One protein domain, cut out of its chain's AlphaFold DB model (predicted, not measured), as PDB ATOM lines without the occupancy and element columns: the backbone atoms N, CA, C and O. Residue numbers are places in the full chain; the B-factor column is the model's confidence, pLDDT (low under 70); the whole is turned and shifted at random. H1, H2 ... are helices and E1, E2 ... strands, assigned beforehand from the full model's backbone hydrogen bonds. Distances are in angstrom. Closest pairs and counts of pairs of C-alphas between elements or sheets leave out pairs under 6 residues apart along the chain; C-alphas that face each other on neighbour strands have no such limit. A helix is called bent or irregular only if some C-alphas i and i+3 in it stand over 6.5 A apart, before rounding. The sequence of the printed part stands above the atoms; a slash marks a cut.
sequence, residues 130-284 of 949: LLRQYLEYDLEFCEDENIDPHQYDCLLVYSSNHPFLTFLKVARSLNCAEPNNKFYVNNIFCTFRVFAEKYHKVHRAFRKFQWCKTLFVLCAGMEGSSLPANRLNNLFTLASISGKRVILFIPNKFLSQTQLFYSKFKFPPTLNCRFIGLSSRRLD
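What this domain is: This is residues 130 to 284 of the 949 residues of an uncharacterized protein of Apolygus lucorum (UniProt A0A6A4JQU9). A twisted sheet of five parallel strands forms the core, with helices over both faces: H4, H5, H6 and H7 cover one face, H1 and H2 the other. H3 sits at the E2 end of the sheet's order, just before E2 in the chain, and residues 137 to 154 make a long stretch with no named element. The printed part has 155 residues with seven named helices and five named strands, along the chain H1 E1 H2 H3 E2 H4 H5 E3 H6 E4 H7 E5; the sheet's order is E2 E3 E4 E1 E5, and the class is mixed, helices and strands. The whole is compact, with a radius of gyration of the C-alphas of 14.8 A, and rounded, spanning 39 by 37 by 30 A.

Where its parts are: The strands are E2, residues 187 to 191, E3, residues 214 to 218, E4, residues 245 to 251 and 20.0 A long, E1, residues 155 to 160 and 16.3 A, and E5, residues 274 to 277, which ends at C-alpha 277 at (-13.976, 11.828, -16.291). The helices are H1, residues 130 to 136, beginning at C-alpha 130 at (-15.574, 9.113, 6.133); H2, residues 163 to 177, 21.4 A; H3, residues 182 to 186; H4, residues 192 to 197; H5, residues 199 to 208; H6, residues 229 to 239, 15.6 A; and H7, residues 252 to 264, 19.6 A. H7 is irregular: C-alphas 253 and 256 are 7.4 A apart.

How they stand to each other: In the parallel sheet, backbone N and O atoms of neighbour strands are within hydrogen-bond range: N 188 and O 214 at 2.9 A for E2 and E3, N 217 and O 247 at 2.8 A for E3 and E4, N 158 and O 248 at 2.8 A for E4 and E1, and N 276 and O 157 at 2.8 A for E1 and E5. Three layers, helices on both faces of a sheet, are formed. H2 is over E4 at a height over the sheet of 9.9 A, its closest C-alphas Pro 163 and Phe 249 at 5.5 A; on the same face H1 stands up from the sheet over E2. On the opposite face H6 runs along the strands over E4, H5 over E2 and E3, and H7 over E1 and E5, while H4 stands up over E2. H5 and H6 are close but not clearly touching, the closest C-alphas His 203 and Leu 238 at 7.1 A, at a shallow tilt of 11 degrees, the same way. H3 is only just not on the sheet, with 4 pairs of C-alphas within 10 A. E2, H4 H5, E3 and E3, H6, E4 are strand-helix-strand units, parallel neighbour strands with helices between; E1, H2 H3, E2 and E4, H7, E5 are split ones, with other strands between; the four crossovers are right-handed. Every O i to N i+4 pair is within hydrogen-bond range in H1 to H6, and 7 of 9 in H7.

The domain as a whole: The C-alphas farthest apart, of Asp 138 and Lys 266, are 41.2 A apart. The printed part has no cut; the link from H1 to E1 is long, 18 residues. Mean pLDDT of the printed part is 79.9, with 30 residues under 70, among them 143 to 153.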
ATOM      1  N   LEU A 130     -15.644   8.189   7.270       87.00
ATOM      2  CA  LEU A 130     -15.574   9.113   6.133       87.00
ATOM      3  C   LEU A 130     -16.350  10.425   6.368       87.00
ATOM      4  O   LEU A 130     -15.935  11.479   5.895       87.00
ATOM      5  N   LEU A 131     -17.468  10.381   7.107       86.94
ATOM      6  CA  LEU A 131     -18.176  11.606   7.501       86.94
ATOM      7  C   LEU A 131     -17.333  12.447   8.467       86.94
ATOM      8  O   LEU A 131     -17.353  13.668   8.371       86.94
ATOM      9  N   ARG A 132     -16.606  11.803   9.386       84.81
ATOM     10  CA  ARG A 132     -15.733  12.503  10.328       84.81
ATOM     11  C   ARG A 132     -14.650  13.262   9.567       84.81
ATOM     12  O   ARG A 132     -14.553  14.462   9.757       84.81
ATOM     13  N   GLN A 133     -13.968  12.600   8.632       83.00
ATOM     14  CA  GLN A 133     -12.965  13.231   7.763       83.00
ATOM     15  C   GLN A 133     -13.544  14.415   6.973       83.00
ATOM     16  O   GLN A 133     -12.945  15.481   6.902       83.00
ATOM     17  N   TYR A 134     -14.750  14.272   6.413       85.12
ATOM     18  CA  TYR A 134     -15.430  15.382   5.737       85.12
ATOM     19  C   TYR A 134     -15.692  16.587   6.662       85.12
ATOM     20  O   TYR A 134     -15.564  17.728   6.224       85.12
ATOM     21  N   LEU A 135     -16.112  16.338   7.907       82.69
ATOM     22  CA  LEU A 135     -16.425  17.385   8.886       82.69
ATOM     23  C   LEU A 135     -15.170  18.032   9.477       82.69
ATOM     24  O   LEU A 135     -15.219  19.186   9.886       82.69
ATOM     25  N   GLU A 136     -14.082  17.274   9.550       82.19
ATOM     26  CA  GLU A 136     -12.791  17.692  10.090       82.19
ATOM     27  C   GLU A 136     -12.068  18.657   9.150       82.19
ATOM     28  O   GLU A 136     -11.547  19.679   9.594       82.19
ATOM     29  N   TYR A 137     -12.087  18.383   7.844       79.06
ATOM     30  CA  TYR A 137     -11.381  19.210   6.869       79.06
ATOM     31  C   TYR A 137     -12.234  20.386   6.393       79.06
ATOM     32  O   TYR A 137     -13.138  20.223   5.562       79.06
ATOM     33  N   ASP A 138     -11.909  21.592   6.878       76.06
ATOM     34  CA  ASP A 138     -12.576  22.834   6.475       76.06
ATOM     35  C   ASP A 138     -12.055  23.460   5.170       76.06
ATOM     36  O   ASP A 138     -11.675  24.627   5.120       76.06
ATOM     37  N   LEU A 139     -11.995  22.663   4.096       83.38
ATOM     38  CA  LEU A 139     -11.516  23.125   2.789       83.38
ATOM     39  C   LEU A 139     -12.615  23.803   1.962       83.38
ATOM     40  O   LEU A 139     -13.595  23.180   1.550       83.38
ATOM     41  N   GLU A 140     -12.445  25.083   1.673       85.12
ATOM     42  CA  GLU A 140     -13.248  25.854   0.733       85.12
ATOM     43  C   GLU A 140     -12.672  25.691  -0.683       85.12
ATOM     44  O   GLU A 140     -11.467  25.818  -0.902       85.12
ATOM     45  N   PHE A 141     -13.534  25.392  -1.655       84.44
ATOM     46  CA  PHE A 141     -13.162  25.237  -3.065       84.44
ATOM     47  C   PHE A 141     -13.630  26.454  -3.864       84.44
ATOM     48  O   PHE A 141     -14.682  27.016  -3.561       84.44
ATOM     49  N   CYS A 142     -12.884  26.832  -4.903       81.56
ATOM     50  CA  CYS A 142     -13.335  27.827  -5.871       81.56
ATOM     51  C   CYS A 142     -14.627  27.343  -6.554       81.56
ATOM     52  O   CYS A 142     -14.743  26.166  -6.923       81.56
ATOM     53  N   GLU A 143     -15.604  28.243  -6.709       66.56
ATOM     54  CA  GLU A 143     -16.866  27.962  -7.396       66.56
ATOM     55  C   GLU A 143     -16.614  27.769  -8.889       66.56
ATOM     56  O   GLU A 143     -16.715  28.704  -9.665       66.56
ATOM     57  N   ASP A 144     -16.272  26.553  -9.298       55.62
ATOM     58  CA  ASP A 144     -16.207  26.203 -10.712       55.62
ATOM     59  C   ASP A 144     -16.452  24.711 -10.896       55.62
ATOM     60  O   ASP A 144     -15.544  23.869 -10.861       55.62
ATOM     61  N   GLU A 145     -17.740  24.399 -10.976       53.38
ATOM     62  CA  GLU A 145     -18.386  23.567 -11.991       53.38
ATOM     63  C   GLU A 145     -19.861  23.464 -11.579       53.38
ATOM     64  O   GLU A 145     -20.155  23.049 -10.458       53.38
ATOM     65  N   ASN A 146     -20.792  23.844 -12.463       50.91
ATOM     66  CA  ASN A 146     -22.228  23.596 -12.287       50.91
ATOM     67  C   ASN A 146     -22.473  22.078 -12.267       50.91
ATOM     68  O   ASN A 146     -22.901  21.472 -13.251       50.91
ATOM     69  N   ILE A 147     -22.172  21.435 -11.144       55.44
ATOM     70  CA  ILE A 147     -22.726  20.139 -10.808       55.44
ATOM     71  C   ILE A 147     -24.191  20.460 -10.560       55.44
ATOM     72  O   ILE A 147     -24.506  21.016  -9.520       55.44
ATOM     73  N   ASP A 148     -25.066  20.198 -11.530       55.72
ATOM     74  CA  ASP A 148     -26.511  20.230 -11.308       55.72
ATOM     75  C   ASP A 148     -26.904  18.885 -10.682       55.72
ATOM     76  O   ASP A 148     -27.024  17.872 -11.386       55.72
ATOM     77  N   PRO A 149     -27.066  18.814  -9.349       54.31
ATOM     78  CA  PRO A 149     -27.434  17.579  -8.699       54.31
ATOM     79  C   PRO A 149     -28.920  17.277  -8.849       54.31
ATOM     80  O   PRO A 149     -29.346  16.233  -8.372       54.31
ATOM     81  N   HIS A 150     -29.734  18.150  -9.439       54.59
ATOM     82  CA  HIS A 150     -31.184  17.979  -9.504       54.59
ATOM     83  C   HIS A 150     -31.651  17.341 -10.814       54.59
ATOM     84  O   HIS A 150     -32.769  16.836 -10.866       54.59
ATOM     85  N   GLN A 151     -30.796  17.260 -11.836       53.66
ATOM     86  CA  GLN A 151     -31.169  16.678 -13.131       53.66
ATOM     87  C   GLN A 151     -31.229  15.141 -13.182       53.66
ATOM     88  O   GLN A 151     -31.706  14.604 -14.182       53.66
ATOM     89  N   TYR A 152     -30.771  14.411 -12.153       55.62
ATOM     90  CA  TYR A 152     -30.598  12.957 -12.275       55.62
ATOM     91  C   TYR A 152     -30.995  12.138 -11.029       55.62
ATOM     92  O   TYR A 152     -30.388  12.241  -9.955       55.62
ATOM     93  N   ASP A 153     -31.967  11.241 -11.211       55.06
ATOM     94  CA  ASP A 153     -32.299  10.135 -10.303       55.06
ATOM     95  C   ASP A 153     -31.453   8.898 -10.662       55.06
ATOM     96  O   ASP A 153     -31.932   8.005 -11.365       55.06
ATOM     97  N   CYS A 154     -30.159   8.859 -10.295       73.62
ATOM     98  CA  CYS A 154     -29.289   7.765 -10.754       73.62
ATOM     99  C   CYS A 154     -27.914   7.558 -10.066       73.62
ATOM    100  O   CYS A 154     -27.599   8.159  -9.040       73.62
ATOM    101  N   LEU A 155     -27.095   6.664 -10.657       84.06
ATOM    102  CA  LEU A 155     -25.673   6.422 -10.374       84.06
ATOM    103  C   LEU A 155     -24.777   7.478 -11.049       84.06
ATOM    104  O   LEU A 155     -24.755   7.587 -12.277       84.06
ATOM    105  N   LEU A 156     -23.968   8.174 -10.252       87.31
ATOM    106  CA  LEU A 156     -22.934   9.101 -10.714       87.31
ATOM    107  C   LEU A 156     -21.551   8.519 -10.420       87.31
ATOM    108  O   LEU A 156     -21.267   8.156  -9.280       87.31
ATOM    109  N   VAL A 157     -20.683   8.448 -11.428       87.75
ATOM    110  CA  VAL A 157     -19.307   7.957 -11.274       87.75
ATOM    111  C   VAL A 157     -18.329   9.077 -11.607       87.75
ATOM    112  O   VAL A 157     -18.159   9.419 -12.775       87.75
ATOM    113  N   TYR A 158     -17.675   9.623 -10.584       87.06
ATOM    114  CA  TYR A 158     -16.590  10.590 -10.721       87.06
ATOM    115  C   TYR A 158     -15.256   9.861 -10.779       87.06
ATOM    116  O   TYR A 158     -14.881   9.146  -9.851       87.06
ATOM    117  N   SER A 159     -14.536  10.064 -11.870       87.69
ATOM    118  CA  SER A 159     -13.206   9.518 -12.085       87.69
ATOM    119  C   SER A 159     -12.176  10.632 -11.991       87.69
ATOM    120  O   SER A 159     -12.250  11.584 -12.761       87.69
ATOM    121  N   SER A 160     -11.236  10.523 -11.053       85.25
ATOM    122  CA  SER A 160     -10.225  11.552 -10.782       85.25
ATOM    123  C   SER A 160      -8.871  10.939 -10.420       85.25
ATOM    124  O   SER A 160      -8.790   9.785  -9.996       85.25
ATOM    125  N   ASN A 161      -7.794  11.715 -10.567       83.81
ATOM    126  CA  ASN A 161      -6.486  11.366 -10.000       83.81
ATOM    127  C   ASN A 161      -6.476  11.537  -8.470       83.81
ATOM    128  O   ASN A 161      -5.720  10.847  -7.796       83.81
ATOM    129  N   HIS A 162      -7.363  12.385  -7.931       84.81
ATOM    130  CA  HIS A 162      -7.485  12.687  -6.501       84.81
ATOM    131  C   HIS A 162      -8.944  12.474  -6.048       84.81
ATOM    132  O   HIS A 162      -9.713  13.435  -5.899       84.81
ATOM    133  N   PRO A 163      -9.387  11.211  -5.882       86.44
ATOM    134  CA  PRO A 163     -10.790  10.889  -5.619       86.44
ATOM    135  C   PRO A 163     -11.294  11.432  -4.274       86.44
ATOM    136  O   PRO A 163     -12.475  11.759  -4.181       86.44
ATOM    137  N   PHE A 164     -10.428  11.575  -3.261       87.50
ATOM    138  CA  PHE A 164     -10.809  12.133  -1.959       87.50
ATOM    139  C   PHE A 164     -11.113  13.636  -2.029       87.50
ATOM    140  O   PHE A 164     -12.200  14.055  -1.639       87.50
ATOM    141  N   LEU A 165     -10.232  14.441  -2.631       86.31
ATOM    142  CA  LEU A 165     -10.492  15.872  -2.844       86.31
ATOM    143  C   LEU A 165     -11.706  16.114  -3.743       86.31
ATOM    144  O   LEU A 165     -12.504  17.013  -3.492       86.31
ATOM    145  N   THR A 166     -11.892  15.265  -4.757       86.19
ATOM    146  CA  THR A 166     -13.092  15.304  -5.607       86.19
ATOM    147  C   THR A 166     -14.351  15.024  -4.781       86.19
ATOM    148  O   THR A 166     -15.361  15.702  -4.946       86.19
ATOM    149  N   PHE A 167     -14.290  14.057  -3.859       89.19
ATOM    150  CA  PHE A 167     -15.361  13.800  -2.900       89.19
ATOM    151  C   PHE A 167     -15.651  15.024  -2.024       89.19
ATOM    152  O   PHE A 167     -16.815  15.414  -1.940       89.19
ATOM    153  N   LEU A 168     -14.631  15.658  -1.433       87.75
ATOM    154  CA  LEU A 168     -14.807  16.855  -0.604       87.75
ATOM    155  C   LEU A 168     -15.463  17.994  -1.396       87.75
ATOM    156  O   LEU A 168     -16.475  18.534  -0.945       87.75
ATOM    157  N   LYS A 169     -14.965  18.291  -2.604       84.81
ATOM    158  CA  LYS A 169     -15.517  19.330  -3.490       84.81
ATOM    159  C   LYS A 169     -16.997  19.084  -3.796       84.81
ATOM    160  O   LYS A 169     -17.831  19.971  -3.603       84.81
ATOM    161  N   VAL A 170     -17.346  17.869  -4.229       84.38
ATOM    162  CA  VAL A 170     -18.728  17.507  -4.591       84.38
ATOM    163  C   VAL A 170     -19.638  17.508  -3.360       84.38
ATOM    164  O   VAL A 170     -20.724  18.083  -3.401       84.38
ATOM    165  N   ALA A 171     -19.216  16.893  -2.255       85.94
ATOM    166  CA  ALA A 171     -20.020  16.815  -1.039       85.94
ATOM    167  C   ALA A 171     -20.275  18.202  -0.425       85.94
ATOM    168  O   ALA A 171     -21.394  18.467   0.008       85.94
ATOM    169  N   ARG A 172     -19.283  19.104  -0.430       83.06
ATOM    170  CA  ARG A 172     -19.452  20.494   0.029       83.06
ATOM    171  C   ARG A 172     -20.396  21.281  -0.863       83.06
ATOM    172  O   ARG A 172     -21.337  21.866  -0.341       83.06
ATOM    173  N   SER A 173     -20.229  21.197  -2.180       79.62
ATOM    174  CA  SER A 173     -21.125  21.867  -3.134       79.62
ATOM    175  C   SER A 173     -22.591  21.457  -2.919       79.62
ATOM    176  O   SER A 173     -23.484  22.301  -2.871       79.62
ATOM    177  N   LEU A 174     -22.841  20.159  -2.698       78.75
ATOM    178  CA  LEU A 174     -24.178  19.638  -2.393       78.75
ATOM    179  C   LEU A 174     -24.727  20.126  -1.044       78.75
ATOM    180  O   LEU A 174     -25.925  20.369  -0.926       78.75
ATOM    181  N   ASN A 175     -23.871  20.248  -0.030       77.06
ATOM    182  CA  ASN A 175     -24.259  20.725   1.296       77.06
ATOM    183  C   ASN A 175     -24.552  22.239   1.295       77.06
ATOM    184  O   ASN A 175     -25.501  22.677   1.934       77.06
ATOM    185  N   CYS A 176     -23.798  23.037   0.530       69.19
ATOM    186  CA  CYS A 176     -24.019  24.479   0.381       69.19
ATOM    187  C   CYS A 176     -25.351  24.814  -0.311       69.19
ATOM    188  O   CYS A 176     -25.965  25.823   0.027       69.19
ATOM    189  N   ALA A 177     -25.822  23.967  -1.235       63.19
ATOM    190  CA  ALA A 177     -27.124  24.131  -1.885       63.19
ATOM    191  C   ALA A 177     -28.316  23.870  -0.935       63.19
ATOM    192  O   ALA A 177     -29.378  24.470  -1.090       63.19
ATOM    193  N   GLU A 178     -28.145  23.011   0.077       56.22
ATOM    194  CA  GLU A 178     -29.152  22.721   1.109       56.22
ATOM    195  C   GLU A 178     -28.521  22.722   2.522       56.22
ATOM    196  O   GLU A 178     -28.441  21.663   3.155       56.22
ATOM    197  N   PRO A 179     -28.098  23.885   3.063       55.50
ATOM    198  CA  PRO A 179     -27.291  23.967   4.282       55.50
ATOM    199  C   PRO A 179     -28.163  23.739   5.519       55.50
ATOM    200  O   PRO A 179     -28.612  24.661   6.203       55.50
ATOM    201  N   ASN A 180     -28.475  22.478   5.793       61.25
ATOM    202  CA  ASN A 180     -29.243  22.060   6.952       61.25
ATOM    203  C   ASN A 180     -28.613  20.814   7.589       61.25
ATOM    204  O   ASN A 180     -27.975  19.999   6.924       61.25
ATOM    205  N   ASN A 181     -28.858  20.614   8.887       62.72
ATOM    206  CA  ASN A 181     -28.401  19.420   9.612       62.72
ATOM    207  C   ASN A 181     -28.934  18.104   8.998       62.72
ATOM    208  O   ASN A 181     -28.469  17.023   9.358       62.72
ATOM    209  N   LYS A 182     -29.873  18.167   8.035       70.81
ATOM    210  CA  LYS A 182     -30.407  16.995   7.340       70.81
ATOM    211  C   LYS A 182     -29.410  16.400   6.343       70.81
ATOM    212  O   LYS A 182     -29.548  15.219   6.034       70.81
ATOM    213  N   PHE A 183     -28.396  17.136   5.874       82.00
ATOM    214  CA  PHE A 183     -27.410  16.606   4.920       82.00
ATOM    215  C   PHE A 183     -26.693  15.358   5.466       82.00
ATOM    216  O   PHE A 183     -26.612  14.336   4.789       82.00
ATOM    217  N   TYR A 184     -26.255  15.373   6.724       81.25
ATOM    218  CA  TYR A 184     -25.488  14.261   7.308       81.25
ATOM    219  C   TYR A 184     -26.334  13.045   7.695       81.25
ATOM    220  O   TYR A 184     -25.819  11.934   7.796       81.25
ATOM    221  N   VAL A 185     -27.635  13.244   7.908       78.56
ATOM    222  CA  VAL A 185     -28.579  12.182   8.295       78.56
ATOM    223  C   VAL A 185     -29.378  11.630   7.115       78.56
ATOM    224  O   VAL A 185     -29.934  10.533   7.195       78.56
ATOM    225  N   ASN A 186     -29.404  12.355   5.996       86.81
ATOM    226  CA  ASN A 186     -29.998  11.902   4.744       86.81
ATOM    227  C   ASN A 186     -28.985  11.210   3.830       86.81
ATOM    228  O   ASN A 186     -29.388  10.628   2.827       86.81
ATOM    229  N   ASN A 187     -27.693  11.234   4.149       90.31
ATOM    230  CA  ASN A 187     -26.658  10.676   3.289       90.31
ATOM    231  C   ASN A 187     -25.788   9.673   4.053       90.31
ATOM    232  O   ASN A 187     -25.483   9.870   5.227       90.31
ATOM    233  N   ILE A 188     -25.406   8.579   3.392       93.62
ATOM    234  CA  ILE A 188     -24.438   7.613   3.928       93.62
ATOM    235  C   ILE A 188     -23.083   7.889   3.289       93.62
ATOM    236  O   ILE A 188     -22.993   7.968   2.066       93.62
ATOM    237  N   PHE A 189     -22.040   7.969   4.112       94.38
ATOM    238  CA  PHE A 189     -20.658   8.165   3.682       94.38
ATOM    239  C   PHE A 189     -19.844   6.929   4.041       94.38
ATOM    240  O   PHE A 189     -19.773   6.551   5.211       94.38
ATOM    241  N   CYS A 190     -19.229   6.275   3.058       94.00
ATOM    242  CA  CYS A 190     -18.311   5.177   3.337       94.00
ATOM    243  C   CYS A 190     -17.213   5.026   2.284       94.00
ATOM    244  O   CYS A 190     -17.354   5.404   1.122       94.00
ATOM    245  N   THR A 191     -16.103   4.417   2.692       92.75
ATOM    246  CA  THR A 191     -15.090   3.945   1.748       92.75
ATOM    247  C   THR A 191     -15.565   2.667   1.061       92.75
ATOM    248  O   THR A 191     -16.400   1.921   1.584       92.75
ATOM    249  N   PHE A 192     -15.010   2.360  -0.108       91.31
ATOM    250  CA  PHE A 192     -15.365   1.164  -0.870       91.31
ATOM    251  C   PHE A 192     -15.081  -0.133  -0.099       91.31
ATOM    252  O   PHE A 192     -15.860  -1.088  -0.166       91.31
ATOM    253  N   ARG A 193     -14.004  -0.154   0.696       89.25
ATOM    254  CA  ARG A 193     -13.681  -1.265   1.600       89.25
ATOM    255  C   ARG A 193     -14.777  -1.461   2.648       89.25
ATOM    256  O   ARG A 193     -15.320  -2.559   2.772       89.25
ATOM    257  N   VAL A 194     -15.152  -0.391   3.348       90.25
ATOM    258  CA  VAL A 194     -16.209  -0.428   4.370       90.25
ATOM    259  C   VAL A 194     -17.552  -0.818   3.754       90.25
ATOM    260  O   VAL A 194     -18.275  -1.640   4.321       90.25
ATOM    261  N   PHE A 195     -17.868  -0.303   2.564       92.69
ATOM    262  CA  PHE A 195     -19.043  -0.707   1.796       92.69
ATOM    263  C   PHE A 195     -19.056  -2.217   1.531       92.69
ATOM    264  O   PHE A 195     -20.065  -2.879   1.773       92.69
ATOM    265  N   ALA A 196     -17.937  -2.782   1.074       88.06
ATOM    266  CA  ALA A 196     -17.825  -4.208   0.796       88.06
ATOM    267  C   ALA A 196     -17.978  -5.060   2.069       88.06
ATOM    268  O   ALA A 196     -18.748  -6.025   2.081       88.06
ATOM    269  N   GLU A 197     -17.289  -4.699   3.150       89.56
ATOM    270  CA  GLU A 197     -17.319  -5.433   4.420       89.56
ATOM    271  C   GLU A 197     -18.677  -5.339   5.126       89.56
ATOM    272  O   GLU A 197     -19.137  -6.295   5.754       89.56
ATOM    273  N   LYS A 198     -19.340  -4.182   5.040       92.12
ATOM    274  CA  LYS A 198     -20.589  -3.886   5.756       92.12
ATOM    275  C   LYS A 198     -21.790  -3.756   4.818       92.12
ATOM    276  O   LYS A 198     -22.798  -3.166   5.214       92.12
ATOM    277  N   TYR A 199     -21.728  -4.362   3.630       91.94
ATOM    278  CA  TYR A 199     -22.751  -4.251   2.583       91.94
ATOM    279  C   TYR A 199     -24.174  -4.439   3.113       91.94
ATOM    280  O   TYR A 199     -25.032  -3.595   2.884       91.94
ATOM    281  N   HIS A 200     -24.430  -5.488   3.900       91.19
ATOM    282  CA  HIS A 200     -25.768  -5.748   4.438       91.19
ATOM    283  C   HIS A 200     -26.290  -4.630   5.351       91.19
ATOM    284  O   HIS A 200     -27.492  -4.366   5.361       91.19
ATOM    285  N   LYS A 201     -25.408  -3.958   6.105       90.75
ATOM    286  CA  LYS A 201     -25.779  -2.825   6.967       90.75
ATOM    287  C   LYS A 201     -26.095  -1.592   6.124       90.75
ATOM    288  O   LYS A 201     -27.142  -0.988   6.342       90.75
ATOM    289  N   VAL A 202     -25.245  -1.285   5.139       92.12
ATOM    290  CA  VAL A 202     -25.458  -0.179   4.189       92.12
ATOM    291  C   VAL A 202     -26.748  -0.396   3.403       92.12
ATOM    292  O   VAL A 202     -27.632   0.448   3.442       92.12
ATOM    293  N   HIS A 203     -26.909  -1.563   2.774       92.50
ATOM    294  CA  HIS A 203     -28.096  -1.921   1.998       92.50
ATOM    295  C   HIS A 203     -29.373  -1.832   2.840       92.50
ATOM    296  O   HIS A 203     -30.363  -1.245   2.407       92.50
ATOM    297  N   ARG A 204     -29.367  -2.387   4.063       90.19
ATOM    298  CA  ARG A 204     -30.528  -2.313   4.962       90.19
ATOM    299  C   ARG A 204     -30.870  -0.867   5.305       90.19
ATOM    300  O   ARG A 204     -32.042  -0.521   5.244       90.19
ATOM    301  N   ALA A 205     -29.886  -0.045   5.662       89.19
ATOM    302  CA  ALA A 205     -30.113   1.353   6.012       89.19
ATOM    303  C   ALA A 205     -30.627   2.160   4.808       89.19
ATOM    304  O   ALA A 205     -31.698   2.759   4.879       89.19
ATOM    305  N   PHE A 206     -29.920   2.082   3.681       91.50
ATOM    306  CA  PHE A 206     -30.226   2.821   2.458       91.50
ATOM    307  C   PHE A 206     -31.615   2.487   1.892       91.50
ATOM    308  O   PHE A 206     -32.347   3.373   1.453       91.50
ATOM    309  N   ARG A 207     -32.025   1.211   1.972       88.25
ATOM    310  CA  ARG A 207     -33.347   0.755   1.517       88.25
ATOM    311  C   ARG A 207     -34.467   1.040   2.520       88.25
ATOM    312  O   ARG A 207     -35.565   1.398   2.107       88.25
ATOM    313  N   LYS A 208     -34.231   0.831   3.822       86.81
ATOM    314  CA  LYS A 208     -35.276   0.933   4.861       86.81
ATOM    315  C   LYS A 208     -35.687   2.379   5.127       86.81
ATOM    316  O   LYS A 208     -36.853   2.634   5.417       86.81
ATOM    317  N   PHE A 209     -34.743   3.312   5.074       85.19
ATOM    318  CA  PHE A 209     -34.979   4.689   5.490       85.19
ATOM    319  C   PHE A 209     -35.297   5.572   4.285       85.19
ATOM    320  O   PHE A 209     -34.424   5.874   3.475       85.19
ATOM    321  N   GLN A 210     -36.555   6.004   4.155       80.81
ATOM    322  CA  GLN A 210     -37.007   6.808   3.012       80.81
ATOM    323  C   GLN A 210     -36.263   8.148   2.895       80.81
ATOM    324  O   GLN A 210     -35.912   8.541   1.787       80.81
ATOM    325  N   TRP A 211     -35.919   8.781   4.018       81.12
ATOM    326  CA  TRP A 211     -35.167  10.043   4.059       81.12
ATOM    327  C   TRP A 211     -33.684   9.917   3.675       81.12
ATOM    328  O   TRP A 211     -33.061  10.922   3.357       81.12
ATOM    329  N   CYS A 212     -33.108   8.711   3.671       87.31
ATOM    330  CA  CYS A 212     -31.716   8.507   3.270       87.31
ATOM    331  C   CYS A 212     -31.581   8.561   1.739       87.31
ATOM    332  O   CYS A 212     -31.794   7.552   1.081       87.31
ATOM    333  N   LYS A 213     -31.312   9.722   1.147       86.62
ATOM    334  CA  LYS A 213     -31.370   9.951  -0.304       86.62
ATOM    335  C   LYS A 213     -30.114   9.499  -1.052       86.62
ATOM    336  O   LYS A 213     -30.254   8.912  -2.124       86.62
ATOM    337  N   THR A 214     -28.919   9.731  -0.504       90.62
ATOM    338  CA  THR A 214     -27.659   9.518  -1.244       90.62
ATOM    339  C   THR A 214     -26.687   8.605  -0.510       90.62
ATOM    340  O   THR A 214     -26.533   8.675   0.709       90.62
ATOM    341  N   LEU A 215     -26.003   7.751  -1.266       93.75
ATOM    342  CA  LEU A 215     -24.868   6.959  -0.811       93.75
ATOM    343  C   LEU A 215     -23.598   7.466  -1.506       93.75
ATOM    344  O   LEU A 215     -23.480   7.352  -2.724       93.75
ATOM    345  N   PHE A 216     -22.656   7.991  -0.727       94.50
ATOM    346  CA  PHE A 216     -21.320   8.384  -1.169       94.50
ATOM    347  C   PHE A 216     -20.354   7.227  -0.926       94.50
ATOM    348  O   PHE A 216     -20.203   6.773   0.212       94.50
ATOM    349  N   VAL A 217     -19.701   6.757  -1.990       94.44
ATOM    350  CA  VAL A 217     -18.713   5.678  -1.923       94.44
ATOM    351  C   VAL A 217     -17.377   6.157  -2.472       94.44
ATOM    352  O   VAL A 217     -17.249   6.433  -3.666       94.44
ATOM    353  N   LEU A 218     -16.371   6.220  -1.602       93.06
ATOM    354  CA  LEU A 218     -15.009   6.620  -1.953       93.06
ATOM    355  C   LEU A 218     -14.110   5.400  -2.196       93.06
ATOM    356  O   LEU A 218     -13.854   4.617  -1.281       93.06
ATOM    357  N   CYS A 219     -13.562   5.265  -3.403       89.50
ATOM    358  CA  CYS A 219     -12.550   4.259  -3.737       89.50
ATOM    359  C   CYS A 219     -11.122   4.828  -3.612       89.50
ATOM    360  O   CYS A 219     -10.401   4.898  -4.603       89.50
ATOM    361  N   ALA A 220     -10.697   5.234  -2.415       77.69
ATOM    362  CA  ALA A 220      -9.311   5.647  -2.149       77.69
ATOM    363  C   ALA A 220      -8.449   4.460  -1.657       77.69
ATOM    364  O   ALA A 220      -8.984   3.514  -1.079       77.69
ATOM    365  N   GLY A 221      -7.134   4.488  -1.914       69.25
ATOM    366  CA  GLY A 221      -6.166   3.543  -1.321       69.25
ATOM    367  C   GLY A 221      -6.233   2.078  -1.790       69.25
ATOM    368  O   GLY A 221      -5.776   1.187  -1.085       69.25
ATOM    369  N   MET A 222      -6.822   1.782  -2.954       71.69
ATOM    370  CA  MET A 222      -6.892   0.407  -3.482       71.69
ATOM    371  C   MET A 222      -5.606   0.037  -4.251       71.69
ATOM    372  O   MET A 222      -5.377   0.526  -5.366       71.69
ATOM    373  N   GLU A 223      -4.807  -0.874  -3.684       58.44
ATOM    374  CA  GLU A 223      -3.534  -1.369  -4.252       58.44
ATOM    375  C   GLU A 223      -3.699  -2.408  -5.387       58.44
ATOM    376  O   GLU A 223      -2.735  -2.791  -6.041       58.44
ATOM    377  N   GLY A 224      -4.927  -2.843  -5.687       63.97
ATOM    378  CA  GLY A 224      -5.205  -3.838  -6.732       63.97
ATOM    379  C   GLY A 224      -5.241  -3.290  -8.169       63.97
ATOM    380  O   GLY A 224      -5.518  -2.112  -8.411       63.97
ATOM    381  N   SER A 225      -5.040  -4.186  -9.146       64.38
ATOM    382  CA  SER A 225      -5.162  -3.905 -10.588       64.38
ATOM    383  C   SER A 225      -6.610  -3.802 -11.084       64.38
ATOM    384  O   SER A 225      -6.844  -3.355 -12.208       64.38
ATOM    385  N   SER A 226      -7.598  -4.188 -10.265       73.19
ATOM    386  CA  SER A 226      -9.014  -4.073 -10.616       73.19
ATOM    387  C   SER A 226      -9.942  -3.895  -9.417       73.19
ATOM    388  O   SER A 226      -9.627  -4.289  -8.291       73.19
ATOM    389  N   LEU A 227     -11.113  -3.307  -9.670       79.06
ATOM    390  CA  LEU A 227     -12.209  -3.256  -8.704       79.06
ATOM    391  C   LEU A 227     -12.934  -4.618  -8.660       79.06
ATOM    392  O   LEU A 227     -13.311  -5.138  -9.712       79.06
ATOM    393  N   PRO A 228     -13.192  -5.198  -7.471       81.25
ATOM    394  CA  PRO A 228     -13.895  -6.472  -7.345       81.25
ATOM    395  C   PRO A 228     -15.282  -6.451  -8.011       81.25
ATOM    396  O   PRO A 228     -16.222  -5.830  -7.508       81.25
ATOM    397  N   ALA A 229     -15.421  -7.205  -9.104       77.62
ATOM    398  CA  ALA A 229     -16.635  -7.358  -9.913       77.62
ATOM    399  C   ALA A 229     -17.920  -7.545  -9.079       77.62
ATOM    400  O   ALA A 229     -18.899  -6.813  -9.228       77.62
ATOM    401  N   ASN A 230     -17.894  -8.478  -8.123       77.00
ATOM    402  CA  ASN A 230     -19.053  -8.789  -7.280       77.00
ATOM    403  C   ASN A 230     -19.475  -7.612  -6.381       77.00
ATOM    404  O   ASN A 230     -20.644  -7.485  -6.025       77.00
ATOM    405  N   ARG A 231     -18.537  -6.732  -6.009       82.88
ATOM    406  CA  ARG A 231     -18.803  -5.569  -5.149       82.88
ATOM    407  C   ARG A 231     -19.363  -4.391  -5.945       82.88
ATOM    408  O   ARG A 231     -20.253  -3.710  -5.441       82.88
ATOM    409  N   LEU A 232     -18.917  -4.202  -7.187       82.81
ATOM    410  CA  LEU A 232     -19.520  -3.234  -8.109       82.81
ATOM    411  C   LEU A 232     -20.974  -3.594  -8.435       82.81
ATOM    412  O   LEU A 232     -21.840  -2.724  -8.391       82.81
ATOM    413  N   ASN A 233     -21.272  -4.880  -8.648       83.75
ATOM    414  CA  ASN A 233     -22.646  -5.338  -8.884       83.75
ATOM    415  C   ASN A 233     -23.604  -4.970  -7.735       83.75
ATOM    416  O   ASN A 233     -24.714  -4.485  -7.956       83.75
ATOM    417  N   ASN A 234     -23.154  -5.143  -6.490       87.69
ATOM    418  CA  ASN A 234     -23.908  -4.750  -5.300       87.69
ATOM    419  C   ASN A 234     -24.204  -3.241  -5.264       87.69
ATOM    420  O   ASN A 234     -25.287  -2.822  -4.858       87.69
ATOM    421  N   LEU A 235     -23.249  -2.421  -5.700       87.81
ATOM    422  CA  LEU A 235     -23.373  -0.967  -5.742       87.81
ATOM    423  C   LEU A 235     -24.363  -0.525  -6.835       87.81
ATOM    424  O   LEU A 235     -25.227   0.313  -6.588       87.81
ATOM    425  N   PHE A 236     -24.322  -1.167  -8.004       85.75
ATOM    426  CA  PHE A 236     -25.258  -0.918  -9.109       85.75
ATOM    427  C   PHE A 236     -26.682  -1.391  -8.793       85.75
ATOM    428  O   PHE A 236     -27.661  -0.736  -9.157       85.75
ATOM    429  N   THR A 237     -26.808  -2.467  -8.011       84.62
ATOM    430  CA  THR A 237     -28.099  -2.919  -7.473       84.62
ATOM    431  C   THR A 237     -28.728  -1.854  -6.570       84.62
ATOM    432  O   THR A 237     -29.917  -1.569  -6.690       84.62
ATOM    433  N   LEU A 238     -27.939  -1.215  -5.695       87.38
ATOM    434  CA  LEU A 238     -28.427  -0.130  -4.835       87.38
ATOM    435  C   LEU A 238     -28.809   1.127  -5.621       87.38
ATOM    436  O   LEU A 238     -29.779   1.789  -5.265       87.38
ATOM    437  N   ALA A 239     -28.083   1.434  -6.695       85.62
ATOM    438  CA  ALA A 239     -28.390   2.573  -7.553       85.62
ATOM    439  C   ALA A 239     -29.690   2.406  -8.358       85.62
ATOM    440  O   ALA A 239     -30.232   3.388  -8.850       85.62
ATOM    441  N   SER A 240     -30.212   1.180  -8.465       83.25
ATOM    442  CA  SER A 240     -31.487   0.890  -9.137       83.25
ATOM    443  C   SER A 240     -32.715   1.171  -8.254       83.25
ATOM    444  O   SER A 240     -33.848   0.977  -8.692       83.25
ATOM    445  N   ILE A 241     -32.522   1.586  -6.996       85.12
ATOM    446  CA  ILE A 241     -33.618   1.909  -6.075       85.12
ATOM    447  C   ILE A 241     -34.184   3.291  -6.431       85.12
ATOM    448  O   ILE A 241     -33.477   4.292  -6.375       85.12
ATOM    449  N   SER A 242     -35.477   3.352  -6.758       81.81
ATOM    450  CA  SER A 242     -36.164   4.601  -7.120       81.81
ATOM    451  C   SER A 242     -36.101   5.651  -5.997       81.81
ATOM    452  O   SER A 242     -36.265   5.325  -4.817       81.81
ATOM    453  N   GLY A 243     -35.854   6.913  -6.370       79.75
ATOM    454  CA  GLY A 243     -35.734   8.044  -5.441       79.75
ATOM    455  C   GLY A 243     -34.452   8.044  -4.597       79.75
ATOM    456  O   GLY A 243     -34.373   8.766  -3.601       79.75
ATOM    457  N   LYS A 244     -33.466   7.212  -4.955       86.88
ATOM    458  CA  LYS A 244     -32.167   7.107  -4.289       86.88
ATOM    459  C   LYS A 244     -31.035   7.357  -5.279       86.88
ATOM    460  O   LYS A 244     -31.139   7.022  -6.454       86.88
ATOM    461  N   ARG A 245     -29.927   7.898  -4.779       88.88
ATOM    462  CA  ARG A 245     -28.738   8.231  -5.567       88.88
ATOM    463  C   ARG A 245     -27.505   7.533  -5.025       88.88
ATOM    464  O   ARG A 245     -27.300   7.474  -3.814       88.88
ATOM    465  N   VAL A 246     -26.642   7.066  -5.917       91.06
ATOM    466  CA  VAL A 246     -25.318   6.561  -5.541       91.06
ATOM    467  C   VAL A 246     -24.264   7.388  -6.256       91.06
ATOM    468  O   VAL A 246     -24.324   7.542  -7.472       91.06
ATOM    469  N   ILE A 247     -23.310   7.925  -5.500       92.12
ATOM    470  CA  ILE A 247     -22.175   8.680  -6.028       92.12
ATOM    471  C   ILE A 247     -20.908   7.898  -5.711       92.12
ATOM    472  O   ILE A 247     -20.601   7.627  -4.549       92.12
ATOM    473  N   LEU A 248     -20.194   7.515  -6.759       92.06
ATOM    474  CA  LEU A 248     -18.988   6.711  -6.701       92.06
ATOM    475  C   LEU A 248     -17.789   7.558  -7.135       92.06
ATOM    476  O   LEU A 248     -17.782   8.080  -8.246       92.06
ATOM    477  N   PHE A 249     -16.769   7.649  -6.286       91.69
ATOM    478  CA  PHE A 249     -15.512   8.339  -6.587       91.69
ATOM    479  C   PHE A 249     -14.417   7.304  -6.821       91.69
ATOM    480  O   PHE A 249     -14.098   6.540  -5.910       91.69
ATOM    481  N   ILE A 250     -13.852   7.259  -8.028       90.50
ATOM    482  CA  ILE A 250     -12.848   6.270  -8.433       90.50
ATOM    483  C   ILE A 250     -11.560   6.914  -8.965       90.50
ATOM    484  O   ILE A 250     -11.606   7.959  -9.612       90.50
ATOM    485  N   PRO A 251     -10.407   6.259  -8.750       88.69
ATOM    486  CA  PRO A 251      -9.179   6.540  -9.473       88.69
ATOM    487  C   PRO A 251      -9.354   6.394 -10.987       88.69
ATOM    488  O   PRO A 251      -9.980   5.435 -11.447       88.69
ATOM    489  N   ASN A 252      -8.705   7.268 -11.762       86.00
ATOM    490  CA  ASN A 252      -8.765   7.257 -13.230       86.00
ATOM    491  C   ASN A 252      -8.420   5.901 -13.866       86.00
ATOM    492  O   ASN A 252      -9.064   5.488 -14.830       86.00
ATOM    493  N   LYS A 253      -7.481   5.151 -13.271       85.38
ATOM    494  CA  LYS A 253      -7.110   3.791 -13.713       85.38
ATOM    495  C   LYS A 253      -8.282   2.796 -13.752       85.38
ATOM    496  O   LYS A 253      -8.202   1.794 -14.455       85.38
ATOM    497  N   PHE A 254      -9.369   3.053 -13.022       86.88
ATOM    498  CA  PHE A 254     -10.524   2.156 -12.940       86.88
ATOM    499  C   PHE A 254     -11.723   2.589 -13.793       86.88
ATOM    500  O   PHE A 254     -12.722   1.864 -13.830       86.88
ATOM    501  N   LEU A 255     -11.652   3.724 -14.500       86.88
ATOM    502  CA  LEU A 255     -12.778   4.239 -15.287       86.88
ATOM    503  C   LEU A 255     -13.223   3.245 -16.363       86.88
ATOM    504  O   LEU A 255     -14.374   2.807 -16.354       86.88
ATOM    505  N   SER A 256     -12.299   2.823 -17.229       83.50
ATOM    506  CA  SER A 256     -12.596   1.906 -18.336       83.50
ATOM    507  C   SER A 256     -13.114   0.554 -17.842       83.50
ATOM    508  O   SER A 256     -14.031  -0.011 -18.428       83.50
ATOM    509  N   GLN A 257     -12.579   0.049 -16.725       83.44
ATOM    510  CA  GLN A 257     -13.052  -1.196 -16.110       83.44
ATOM    511  C   GLN A 257     -14.489  -1.060 -15.592       83.44
ATOM    512  O   GLN A 257     -15.311  -1.953 -15.800       83.44
ATOM    513  N   THR A 258     -14.805   0.064 -14.946       82.94
ATOM    514  CA  THR A 258     -16.140   0.339 -14.400       82.94
ATOM    515  C   THR A 258     -17.166   0.523 -15.524       82.94
ATOM    516  O   THR A 258     -18.270  -0.017 -15.439       82.94
ATOM    517  N   GLN A 259     -16.789   1.210 -16.610       84.19
ATOM    518  CA  GLN A 259     -17.610   1.366 -17.817       84.19
ATOM    519  C   GLN A 259     -17.875   0.027 -18.513       84.19
ATOM    520  O   GLN A 259     -19.024  -0.301 -18.811       84.19
ATOM    521  N   LEU A 260     -16.828  -0.780 -18.720       83.06
ATOM    522  CA  LEU A 260     -16.948  -2.106 -19.322       83.06
ATOM    523  C   LEU A 260     -17.872  -2.996 -18.482       83.06
ATOM    524  O   LEU A 260     -18.774  -3.637 -19.017       83.06
ATOM    525  N   PHE A 261     -17.698  -2.998 -17.159       82.19
ATOM    526  CA  PHE A 261     -18.558  -3.762 -16.262       82.19
ATOM    527  C   PHE A 261     -20.019  -3.310 -16.360       82.19
ATOM    528  O   PHE A 261     -20.902  -4.150 -16.502       82.19
ATOM    529  N   TYR A 262     -20.282  -2.001 -16.359       80.69
ATOM    530  CA  TYR A 262     -21.635  -1.475 -16.537       80.69
ATOM    531  C   TYR A 262     -22.259  -1.909 -17.875       80.69
ATOM    532  O   TYR A 262     -23.387  -2.385 -17.885       80.69
ATOM    533  N   SER A 263     -21.510  -1.839 -18.983       78.38
ATOM    534  CA  SER A 263     -22.003  -2.253 -20.310       78.38
ATOM    535  C   SER A 263     -22.271  -3.759 -20.447       78.38
ATOM    536  O   SER A 263     -23.135  -4.171 -21.220       78.38
ATOM    537  N   LYS A 264     -21.533  -4.599 -19.706       76.50
ATOM    538  CA  LYS A 264     -21.595  -6.064 -19.821       76.50
ATOM    539  C   LYS A 264     -22.791  -6.660 -19.081       76.50
ATOM    540  O   LYS A 264     -23.287  -7.721 -19.458       76.50
ATOM    541  N   PHE A 265     -23.246  -6.004 -18.020       70.00
ATOM    542  CA  PHE A 265     -24.383  -6.450 -17.232       70.00
ATOM    543  C   PHE A 265     -25.647  -5.737 -17.720       70.00
ATOM    544  O   PHE A 265     -25.719  -4.513 -17.741       70.00
ATOM    545  N   LYS A 266     -26.660  -6.511 -18.132       61.28
ATOM    546  CA  LYS A 266     -27.969  -5.992 -18.559       61.28
ATOM    547  C   LYS A 266     -28.739  -5.452 -17.348       61.28
ATOM    548  O   LYS A 266     -29.606  -6.135 -16.808       61.28
ATOM    549  N   PHE A 267     -28.381  -4.259 -16.885       66.94
ATOM    550  CA  PHE A 267     -29.137  -3.546 -15.858       66.94
ATOM    551  C   PHE A 267     -30.491  -3.073 -16.416       66.94
ATOM    552  O   PHE A 267     -30.647  -2.968 -17.636       66.94
ATOM    553  N   PRO A 268     -31.491  -2.815 -15.553       61.12
ATOM    554  CA  PRO A 268     -32.787  -2.317 -15.996       61.12
ATOM    555  C   PRO A 268     -32.627  -1.043 -16.844       61.12
ATOM    556  O   PRO A 268     -31.806  -0.194 -16.490       61.12
ATOM    557  N   PRO A 269     -33.435  -0.846 -17.904       57.03
ATOM    558  CA  PRO A 269     -33.374   0.348 -18.760       57.03
ATOM    559  C   PRO A 269     -33.666   1.668 -18.020       57.03
ATOM    560  O   PRO A 269     -33.520   2.739 -18.593       57.03
ATOM    561  N   THR A 270     -34.068   1.604 -16.749       56.47
ATOM    562  CA  THR A 270     -34.321   2.747 -15.866       56.47
ATOM    563  C   THR A 270     -33.079   3.247 -15.114       56.47
ATOM    564  O   THR A 270     -33.149   4.297 -14.478       56.47
ATOM    565  N   LEU A 271     -31.947   2.531 -15.148       67.06
ATOM    566  CA  LEU A 271     -30.721   2.929 -14.443       67.06
ATOM    567  C   LEU A 271     -29.857   3.862 -15.312       67.06
ATOM    568  O   LEU A 271     -28.973   3.398 -16.029       67.06
ATOM    569  N   ASN A 272     -30.063   5.177 -15.213       70.50
ATOM    570  CA  ASN A 272     -29.300   6.183 -15.970       70.50
ATOM    571  C   ASN A 272     -27.881   6.414 -15.407       70.50
ATOM    572  O   ASN A 272     -27.684   7.311 -14.608       70.50
ATOM    573  N   CYS A 273     -26.848   5.665 -15.791       76.88
ATOM    574  CA  CYS A 273     -25.493   5.953 -15.286       76.88
ATOM    575  C   CYS A 273     -24.833   7.140 -16.012       76.88
ATOM    576  O   CYS A 273     -24.823   7.180 -17.243       76.88
ATOM    577  N   ARG A 274     -24.202   8.060 -15.267       82.44
ATOM    578  CA  ARG A 274     -23.323   9.098 -15.835       82.44
ATOM    579  C   ARG A 274     -21.889   8.915 -15.345       82.44
ATOM    580  O   ARG A 274     -21.624   8.935 -14.145       82.44
ATOM    581  N   PHE A 275     -20.965   8.790 -16.293       82.56
ATOM    582  CA  PHE A 275     -19.527   8.765 -16.038       82.56
ATOM    583  C   PHE A 275     -18.945  10.156 -16.284       82.56
ATOM    584  O   PHE A 275     -19.099  10.710 -17.370       82.56
ATOM    585  N   ILE A 276     -18.283  10.712 -15.274       81.88
ATOM    586  CA  ILE A 276     -17.659  12.032 -15.306       81.88
ATOM    587  C   ILE A 276     -16.156  11.813 -15.153       81.88
ATOM    588  O   ILE A 276     -15.667  11.488 -14.071       81.88
ATOM    589  N   GLY A 277     -15.432  11.918 -16.266       74.19
ATOM    590  CA  GLY A 277     -13.976  11.828 -16.291       74.19
ATOM    591  C   GLY A 277     -13.348  13.192 -16.042       74.19
ATOM    592  O   GLY A 277     -13.434  14.060 -16.900       74.19
ATOM    593  N   LEU A 278     -12.683  13.358 -14.901       72.94
ATOM    594  CA  LEU A 278     -11.872  14.532 -14.562       72.94
ATOM    595  C   LEU A 278     -10.383  14.270 -14.851       72.94
ATOM    596  O   LEU A 278      -9.497  14.784 -14.179       72.94
ATOM    597  N   SER A 279     -10.082  13.417 -15.834       62.84
ATOM    598  CA  SER A 279      -8.717  12.972 -16.136       62.84
ATOM    599  C   SER A 279      -7.814  14.057 -16.720       62.84
ATOM    600  O   SER A 279      -6.596  13.936 -16.616       62.84
ATOM    601  N   SER A 280      -8.390  15.111 -17.301       57.81
ATOM    602  CA  SER A 280      -7.653  16.230 -17.895       57.81
ATOM    603  C   SER A 280      -7.314  17.353 -16.910       57.81
ATOM    604  O   SER A 280      -6.440  18.157 -17.218       57.81
ATOM    605  N   ARG A 281      -7.964  17.423 -15.738       63.41
ATOM    606  CA  ARG A 281      -7.758  18.483 -14.737       63.41
ATOM    607  C   ARG A 281      -7.074  17.885 -13.505       63.41
ATOM    608  O   ARG A 281      -7.672  17.083 -12.790       63.41
ATOM    609  N   ARG A 282      -5.801  18.226 -13.274       70.25
ATOM    610  CA  ARG A 282      -5.136  17.935 -11.993       70.25
ATOM    611  C   ARG A 282      -5.700  18.913 -10.971       70.25
ATOM    612  O   ARG A 282      -5.659  20.106 -11.232       70.25
ATOM    613  N   LEU A 283      -6.266  18.399  -9.877       78.12
ATOM    614  CA  LEU A 283      -6.652  19.260  -8.762       78.12
ATOM    615  C   LEU A 283      -5.373  19.758  -8.092       78.12
ATOM    616  O   LEU A 283      -4.552  18.933  -7.681       78.12
ATOM    617  N   ASP A 284      -5.227  21.070  -7.989       84.25
ATOM    618  CA  ASP A 284      -4.116  21.726  -7.302       84.25
ATOM    619  C   ASP A 284      -4.634  22.756  -6.284       84.25
ATOM    620  O   ASP A 284      -5.842  22.932  -6.094       84.25
TER     621      ASP A 284